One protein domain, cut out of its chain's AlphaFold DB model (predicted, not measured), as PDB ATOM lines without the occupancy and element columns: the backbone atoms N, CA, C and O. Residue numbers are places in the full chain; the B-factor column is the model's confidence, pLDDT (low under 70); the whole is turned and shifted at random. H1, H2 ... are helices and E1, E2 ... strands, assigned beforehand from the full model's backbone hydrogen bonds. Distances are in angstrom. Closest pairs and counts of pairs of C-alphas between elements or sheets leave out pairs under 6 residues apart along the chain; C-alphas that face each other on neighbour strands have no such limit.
ATOM      1  N   LYS A  36      31.604   3.230 -19.110       52.06
ATOM      2  CA  LYS A  36      31.330   4.156 -20.225       52.06
ATOM      3  C   LYS A  36      32.309   3.970 -21.389       52.06
ATOM      4  O   LYS A  36      31.885   4.045 -22.543       52.06
ATOM      5  N   LYS A  37      33.582   3.653 -21.109       53.56
ATOM      6  CA  LYS A  37      34.592   3.329 -22.136       53.56
ATOM      7  C   LYS A  37      34.197   2.111 -22.974       53.56
ATOM      8  O   LYS A  37      34.287   2.157 -24.197       53.56
ATOM      9  N   THR A  38      33.707   1.050 -22.336       52.09
ATOM     10  CA  THR A  38      33.292  -0.187 -23.023       52.09
ATOM     11  C   THR A  38      32.042  -0.003 -23.888       52.09
ATOM     12  O   THR A  38      31.949  -0.601 -24.962       52.09
ATOM     13  N   ARG A  39      31.105   0.869 -23.489       53.72
ATOM     14  CA  ARG A  39      29.923   1.196 -24.305       53.72
ATOM     15  C   ARG A  39      30.270   2.039 -25.539       53.72
ATOM     16  O   ARG A  39      29.708   1.782 -26.597       53.72
ATOM     17  N   PHE A  40      31.210   2.983 -25.432       58.44
ATOM     18  CA  PHE A  40      31.621   3.837 -26.557       58.44
ATOM     19  C   PHE A  40      32.230   3.039 -27.720       58.44
ATOM     20  O   PHE A  40      31.941   3.312 -28.882       58.44
ATOM     21  N   VAL A  41      33.014   2.001 -27.411       55.78
ATOM     22  CA  VAL A  41      33.614   1.118 -28.424       55.78
ATOM     23  C   VAL A  41      32.546   0.362 -29.227       55.78
ATOM     24  O   VAL A  41      32.744   0.128 -30.411       55.78
ATOM     25  N   ARG A  42      31.381   0.047 -28.635       51.66
ATOM     26  CA  ARG A  42      30.268  -0.612 -29.350       51.66
ATOM     27  C   ARG A  42      29.466   0.317 -30.266       51.66
ATOM     28  O   ARG A  42      28.759  -0.178 -31.131       51.66
ATOM     29  N   THR A  43      29.530   1.632 -30.062       53.31
ATOM     30  CA  THR A  43      28.793   2.621 -30.875       53.31
ATOM     31  C   THR A  43      29.580   3.139 -32.076       53.31
ATOM     32  O   THR A  43      29.039   3.900 -32.875       53.31
ATOM     33  N   LEU A  44      30.853   2.763 -32.213       61.56
ATOM     34  CA  LEU A  44      31.624   3.082 -33.406       61.56
ATOM     35  C   LEU A  44      31.209   2.105 -34.506       61.56
ATOM     36  O   LEU A  44      31.494   0.914 -34.425       61.56
ATOM     37  N   TYR A  45      30.503   2.613 -35.512       57.19
ATOM     38  CA  TYR A  45      30.205   1.863 -36.726       57.19
ATOM     39  C   TYR A  45      31.533   1.490 -37.388       57.19
ATOM     40  O   TYR A  45      32.320   2.371 -37.753       57.19
ATOM     41  N   CYS A  46      31.810   0.191 -37.470       63.62
ATOM     42  CA  CYS A  46      32.959  -0.305 -38.204       63.62
ATOM     43  C   CYS A  46      32.485  -0.616 -39.626       63.62
ATOM     44  O   CYS A  46      31.582  -1.425 -39.825       63.62
ATOM     45  N   GLU A  47      33.044   0.103 -40.592       61.22
ATOM     46  CA  GLU A  47      32.743  -0.041 -42.014       61.22
ATOM     47  C   GLU A  47      33.879  -0.814 -42.686       61.22
ATOM     48  O   GLU A  47      35.057  -0.664 -42.335       61.22
ATOM     49  N   GLU A  48      33.534  -1.622 -43.681       60.44
ATOM     50  CA  GLU A  48      34.508  -2.199 -44.600       60.44
ATOM     51  C   GLU A  48      34.998  -1.089 -45.533       60.44
ATOM     52  O   GLU A  48      34.226  -0.463 -46.259       60.44
ATOM     53  N   GLY A  49      36.290  -0.785 -45.470       59.97
ATOM     54  CA  GLY A  49      36.900   0.244 -46.297       59.97
ATOM     55  C   GLY A  49      38.295  -0.178 -46.743       59.97
ATOM     56  O   GLY A  49      39.003  -0.821 -45.965       59.97
ATOM     57  N   PRO A  50      38.715   0.189 -47.966       61.31
ATOM     58  CA  PRO A  50      40.079  -0.054 -48.410       61.31
ATOM     59  C   PRO A  50      41.054   0.777 -47.564       61.31
ATOM     60  O   PRO A  50      40.829   1.968 -47.327       61.31
ATOM     61  N   GLY A  51      42.129   0.144 -47.096       76.06
ATOM     62  CA  GLY A  51      43.209   0.801 -46.364       76.06
ATOM     63  C   GLY A  51      43.851  -0.071 -45.287       76.06
ATOM     64  O   GLY A  51      43.397  -1.177 -44.987       76.06
ATOM     65  N   GLU A  52      44.895   0.483 -44.678       83.69
ATOM     66  CA  GLU A  52      45.661  -0.135 -43.598       83.69
ATOM     67  C   GLU A  52      45.511   0.661 -42.299       83.69
ATOM     68  O   GLU A  52      45.329   1.886 -42.297       83.69
ATOM     69  N   CYS A  53      45.592  -0.040 -41.169       85.50
ATOM     70  CA  CYS A  53      45.632   0.595 -39.858       85.50
ATOM     71  C   CYS A  53      46.982   1.299 -39.651       85.50
ATOM     72  O   CYS A  53      48.002   0.618 -39.626       85.50
ATOM     73  N   PRO A  54      47.039   2.615 -39.368       85.19
ATOM     74  CA  PRO A  54      48.311   3.331 -39.197       85.19
ATOM     75  C   PRO A  54      49.078   2.958 -37.912       85.19
ATOM     76  O   PRO A  54      50.140   3.512 -37.648       85.19
ATOM     77  N   ILE A  55      48.524   2.073 -37.074       85.38
ATOM     78  CA  ILE A  55      49.152   1.610 -35.827       85.38
ATOM     79  C   ILE A  55      49.742   0.212 -35.996       85.38
ATOM     80  O   ILE A  55      50.877  -0.016 -35.593       85.38
ATOM     81  N   CYS A  56      48.969  -0.728 -36.547       87.19
ATOM     82  CA  CYS A  56      49.406  -2.115 -36.705       87.19
ATOM     83  C   CYS A  56      49.782  -2.487 -38.143       87.19
ATOM     84  O   CYS A  56      50.216  -3.609 -38.351       87.19
ATOM     85  N   PHE A  57      49.605  -1.579 -39.109       85.81
ATOM     86  CA  PHE A  57      49.889  -1.757 -40.541       85.81
ATOM     87  C   PHE A  57      49.205  -2.964 -41.199       85.81
ATOM     88  O   PHE A  57      49.573  -3.375 -42.291       85.81
ATOM     89  N   ASN A  58      48.175  -3.520 -40.560       83.88
ATOM     90  CA  ASN A  58      47.366  -4.581 -41.147       83.88
ATOM     91  C   ASN A  58      46.251  -3.974 -42.001       83.88
ATOM     92  O   ASN A  58      45.644  -2.967 -41.602       83.88
ATOM     93  N   ASN A  59      45.941  -4.621 -43.127       80.12
ATOM     94  CA  ASN A  59      44.785  -4.264 -43.940       80.12
ATOM     95  C   ASN A  59      43.499  -4.467 -43.148       80.12
ATOM     96  O   ASN A  59      43.330  -5.475 -42.465       80.12
ATOM     97  N   TYR A  60      42.547  -3.549 -43.293       75.94
ATOM     98  CA  TYR A  60      41.245  -3.702 -42.643       75.94
ATOM     99  C   TYR A  60      40.464  -4.930 -43.139       75.94
ATOM    100  O   TYR A  60      39.649  -5.455 -42.388       75.94
ATOM    101  N   LEU A  61      40.742  -5.388 -44.366       68.00
ATOM    102  CA  LEU A  61      40.147  -6.575 -44.993       68.00
ATOM    103  C   LEU A  61      40.630  -7.891 -44.365       68.00
ATOM    104  O   LEU A  61      39.870  -8.848 -44.310       68.00
ATOM    105  N   ASP A  62      41.861  -7.918 -43.848       69.50
ATOM    106  CA  ASP A  62      42.458  -9.120 -43.248       69.50
ATOM    107  C   ASP A  62      42.013  -9.315 -41.782       69.50
ATOM    108  O   ASP A  62      42.306 -10.331 -41.154       69.50
ATOM    109  N   LEU A  63      41.304  -8.335 -41.204       68.56
ATOM    110  CA  LEU A  63      40.754  -8.400 -39.849       68.56
ATOM    111  C   LEU A  63      39.253  -8.712 -39.874       68.56
ATOM    112  O   LEU A  63      38.426  -7.839 -39.595       68.56
ATOM    113  N   GLU A  64      38.920  -9.987 -40.102       58.97
ATOM    114  CA  GLU A  64      37.547 -10.536 -40.114       58.97
ATOM    115  C   GLU A  64      36.697 -10.133 -38.889       58.97
ATOM    116  O   GLU A  64      35.476 -10.042 -38.966       58.97
ATOM    117  N   VAL A  65      37.334  -9.871 -37.743       59.16
ATOM    118  CA  VAL A  65      36.653  -9.672 -36.451       59.16
ATOM    119  C   VAL A  65      36.545  -8.195 -36.048       59.16
ATOM    120  O   VAL A  65      35.891  -7.869 -35.060       59.16
ATOM    121  N   SER A  66      37.222  -7.265 -36.731       62.81
ATOM    122  CA  SER A  66      37.413  -5.910 -36.177       62.81
ATOM    123  C   SER A  66      37.246  -4.739 -37.138       62.81
ATOM    124  O   SER A  66      37.133  -3.622 -36.634       62.81
ATOM    125  N   GLY A  67      37.203  -4.968 -38.456       68.81
ATOM    126  CA  GLY A  67      36.896  -3.950 -39.471       68.81
ATOM    127  C   GLY A  67      37.691  -2.638 -39.360       68.81
ATOM    128  O   GLY A  67      38.664  -2.519 -38.605       68.81
ATOM    129  N   SER A  68      37.275  -1.617 -40.119       78.38
ATOM    130  CA  SER A  68      37.777  -0.247 -39.959       78.38
ATOM    131  C   SER A  68      36.779   0.561 -39.131       78.38
ATOM    132  O   SER A  68      35.629   0.729 -39.519       78.38
ATOM    133  N   CYS A  69      37.187   1.060 -37.968       80.12
ATOM    134  CA  CYS A  69      36.329   1.851 -37.096       80.12
ATOM    135  C   CYS A  69      36.722   3.329 -37.205       80.12
ATOM    136  O   CYS A  69      37.896   3.705 -37.086       80.12
ATOM    137  N   ARG A  70      35.731   4.184 -37.463       83.38
ATOM    138  CA  ARG A  70      35.939   5.623 -37.643       83.38
ATOM    139  C   ARG A  70      35.690   6.363 -36.335       83.38
ATOM    140  O   ARG A  70      34.601   6.311 -35.775       83.38
ATOM    141  N   LEU A  71      36.700   7.076 -35.852       83.19
ATOM    142  CA  LEU A  71      36.598   7.930 -34.669       83.19
ATOM    143  C   LEU A  71      35.749   9.181 -34.964       83.19
ATOM    144  O   LEU A  71      35.704   9.629 -36.112       83.19
ATOM    145  N   PRO A  72      35.169   9.841 -33.940       80.31
ATOM    146  CA  PRO A  72      34.420  11.097 -34.110       80.31
ATOM    147  C   PRO A  72      35.262  12.244 -34.691       80.31
ATOM    148  O   PRO A  72      34.731  13.215 -35.220       80.31
ATOM    149  N   CYS A  73      36.592  12.148 -34.620       82.69
ATOM    150  CA  CYS A  73      37.504  13.086 -35.270       82.69
ATOM    151  C   CYS A  73      37.704  12.829 -36.775       82.69
ATOM    152  O   CYS A  73      38.411  13.596 -37.419       82.69
ATOM    153  N   GLY A  74      37.119  11.762 -37.327       83.12
ATOM    154  CA  GLY A  74      37.184  11.397 -38.742       83.12
ATOM    155  C   GLY A  74      38.290  10.405 -39.112       83.12
ATOM    156  O   GLY A  74      38.212   9.837 -40.202       83.12
ATOM    157  N   HIS A  75      39.260  10.158 -38.224       87.19
ATOM    158  CA  HIS A  75      40.354   9.200 -38.434       87.19
ATOM    159  C   HIS A  75      39.895   7.746 -38.280       87.19
ATOM    160  O   HIS A  75      38.989   7.458 -37.497       87.19
ATOM    161  N   ARG A  76      40.539   6.832 -39.013       85.50
ATOM    162  CA  ARG A  76      40.191   5.406 -39.068       85.50
ATOM    163  C   ARG A  76      41.300   4.548 -38.463       85.50
ATOM    164  O   ARG A  76      42.476   4.817 -38.696       85.50
ATOM    165  N   PHE A  77      40.906   3.538 -37.694       87.50
ATOM    166  CA  PHE A  77      41.787   2.543 -37.077       87.50
ATOM    167  C   PHE A  77      41.073   1.191 -37.040       87.50
ATOM    168  O   PHE A  77      39.848   1.142 -37.134       87.50
ATOM    169  N   CYS A  78      41.797   0.086 -36.863       86.56
ATOM    170  CA  CYS A  78      41.133  -1.205 -36.668       86.56
ATOM    171  C   CYS A  78      40.455  -1.260 -35.286       86.56
ATOM    172  O   CYS A  78      40.870  -0.553 -34.357       86.56
ATOM    173  N   GLY A  79      39.424  -2.094 -35.122       80.81
ATOM    174  CA  GLY A  79      38.695  -2.216 -33.850       80.81
ATOM    175  C   GLY A  79      39.594  -2.520 -32.643       80.81
ATOM    176  O   GLY A  79      39.432  -1.915 -31.581       80.81
ATOM    177  N   VAL A  80      40.620  -3.360 -32.826       83.62
ATOM    178  CA  VAL A  80      41.597  -3.706 -31.777       83.62
ATOM    179  C   VAL A  80      42.403  -2.482 -31.329       83.62
ATOM    180  O   VAL A  80      42.465  -2.170 -30.137       83.62
ATOM    181  N   CYS A  81      42.990  -1.745 -32.277       86.25
ATOM    182  CA  CYS A  81      43.765  -0.545 -31.966       86.25
ATOM    183  C   CYS A  81      42.878   0.563 -31.392       86.25
ATOM    184  O   CYS A  81      43.285   1.247 -30.455       86.25
ATOM    185  N   THR A  82      41.651   0.704 -31.892       84.31
ATOM    186  CA  THR A  82      40.674   1.670 -31.373       84.31
ATOM    187  C   THR A  82      40.351   1.393 -29.905       84.31
ATOM    188  O   THR A  82      40.411   2.306 -29.079       84.31
ATOM    189  N   GLY A  83      40.092   0.130 -29.551       81.31
ATOM    190  CA  GLY A  83      39.872  -0.283 -28.164       81.31
ATOM    191  C   GLY A  83      41.072   0.023 -27.265       81.31
ATOM    192  O   GLY A  83      40.905   0.576 -26.177       81.31
ATOM    193  N   ALA A  84      42.292  -0.249 -27.739       83.81
ATOM    194  CA  ALA A  84      43.517   0.045 -26.995       83.81
ATOM    195  C   ALA A  84      43.730   1.554 -26.760       83.81
ATOM    196  O   ALA A  84      44.101   1.959 -25.656       83.81
ATOM    197  N   ILE A  85      43.461   2.393 -27.768       85.62
ATOM    198  CA  ILE A  85      43.574   3.857 -27.675       85.62
ATOM    199  C   ILE A  85      42.577   4.414 -26.654       85.62
ATOM    200  O   ILE A  85      42.959   5.188 -25.773       85.62
ATOM    201  N   VAL A  86      41.309   4.000 -26.737       82.38
ATOM    202  CA  VAL A  86      40.254   4.439 -25.808       82.38
ATOM    203  C   VAL A  86      40.556   3.983 -24.378       82.38
ATOM    204  O   VAL A  86      40.351   4.740 -23.425       82.38
ATOM    205  N   ALA A  87      41.087   2.770 -24.209       79.81
ATOM    206  CA  ALA A  87      41.467   2.253 -22.901       79.81
ATOM    207  C   ALA A  87      42.604   3.069 -22.267       79.81
ATOM    208  O   ALA A  87      42.468   3.483 -21.113       79.81
ATOM    209  N   ARG A  88      43.686   3.336 -23.016       80.88
ATOM    210  CA  ARG A  88      44.928   3.919 -22.474       80.88
ATOM    211  C   ARG A  88      44.967   5.444 -22.459       80.88
ATOM    212  O   ARG A  88      45.311   6.015 -21.433       80.88
ATOM    213  N   PHE A  89      44.640   6.092 -23.573       80.69
ATOM    214  CA  PHE A  89      44.895   7.527 -23.762       80.69
ATOM    215  C   PHE A  89      43.610   8.351 -23.895       80.69
ATOM    216  O   PHE A  89      43.614   9.526 -23.562       80.69
ATOM    217  N   ASN A  90      42.499   7.745 -24.340       82.62
ATOM    218  CA  ASN A  90      41.227   8.434 -24.615       82.62
ATOM    219  C   ASN A  90      41.351   9.636 -25.588       82.62
ATOM    220  O   ASN A  90      40.476  10.498 -25.668       82.62
TER     221      ASN A  90
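This is residues 36 to 90 of the 221 residues of the protein "RING-type domain-containing protein" of Pseudocercospora musae (UniProt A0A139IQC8). Look first for a small two-stranded hairpin, E1 and E2, with helix H2 following E2 with no residue between them but turning off in another direction, and the short helix H1 side by side with H2, running the opposite way. A long loop, residues 43 to 67, leads from H1 past E1 and round the end of the model away from the helices before it enters E1. The printed part has 55 residues with two named helices and two named strands, in the order H1, E1, E2, H2; the sheet E1 - E2 is antiparallel and the class is mixed, helices and strands, with under half of the residues in named elements. The whole is compact, with a radius of gyration of the C-alphas of 10.3 A and spans of 29 by 21 by 18 A.

Begin at the hairpin of E1, residues 68 to 70, and E2, residues 76 to 78, where N 69 and O 77 are 2.8 A apart and N 77 and O 69 are 3.1 A apart, both within hydrogen-bond range. Their directions stand at 139 degrees, antiparallel, and the C-alphas of Cys 69 and Phe 77 face each other at 5.5 A. Beside E1, residues 46 to 47 make a short antiparallel pairing with residues 68 to 69. H2, residues 79 to 88, has its closest C-alpha to E1 at Gly 79, 5.7 A from that of Cys 69. H1, residues 36 to 42, and H2 touch, closest at the C-alphas of Val 41 and Gly 83, 6.4 A apart, with a shallow tilt of 11 degrees, opposite ways. H1 and E2 are apart. Every O i to N i+4 pair is within hydrogen-bond range in H2, and 2 of 3 are in H1.

Find C-alpha 68 at (37.777, -0.247, -39.959), where E1 begins its 6.6 A; E2 measures 7.1 A. From C-alpha 79 at (38.695, -2.216, -33.850), H2 runs 14.3 A to C-alpha 88 at (44.928, 3.919, -22.474). H1 covers 10.4 A.

The C-alphas of Lys 36 and Pro 50 are the two farthest apart, 29.8 A. The printed part has no cut; the link from H1 to E1 is long, with 25 residues, and the other two are tight. Mean pLDDT of the printed part is 73.6, and residues 36 to 50 and 61 to 67 are under 70.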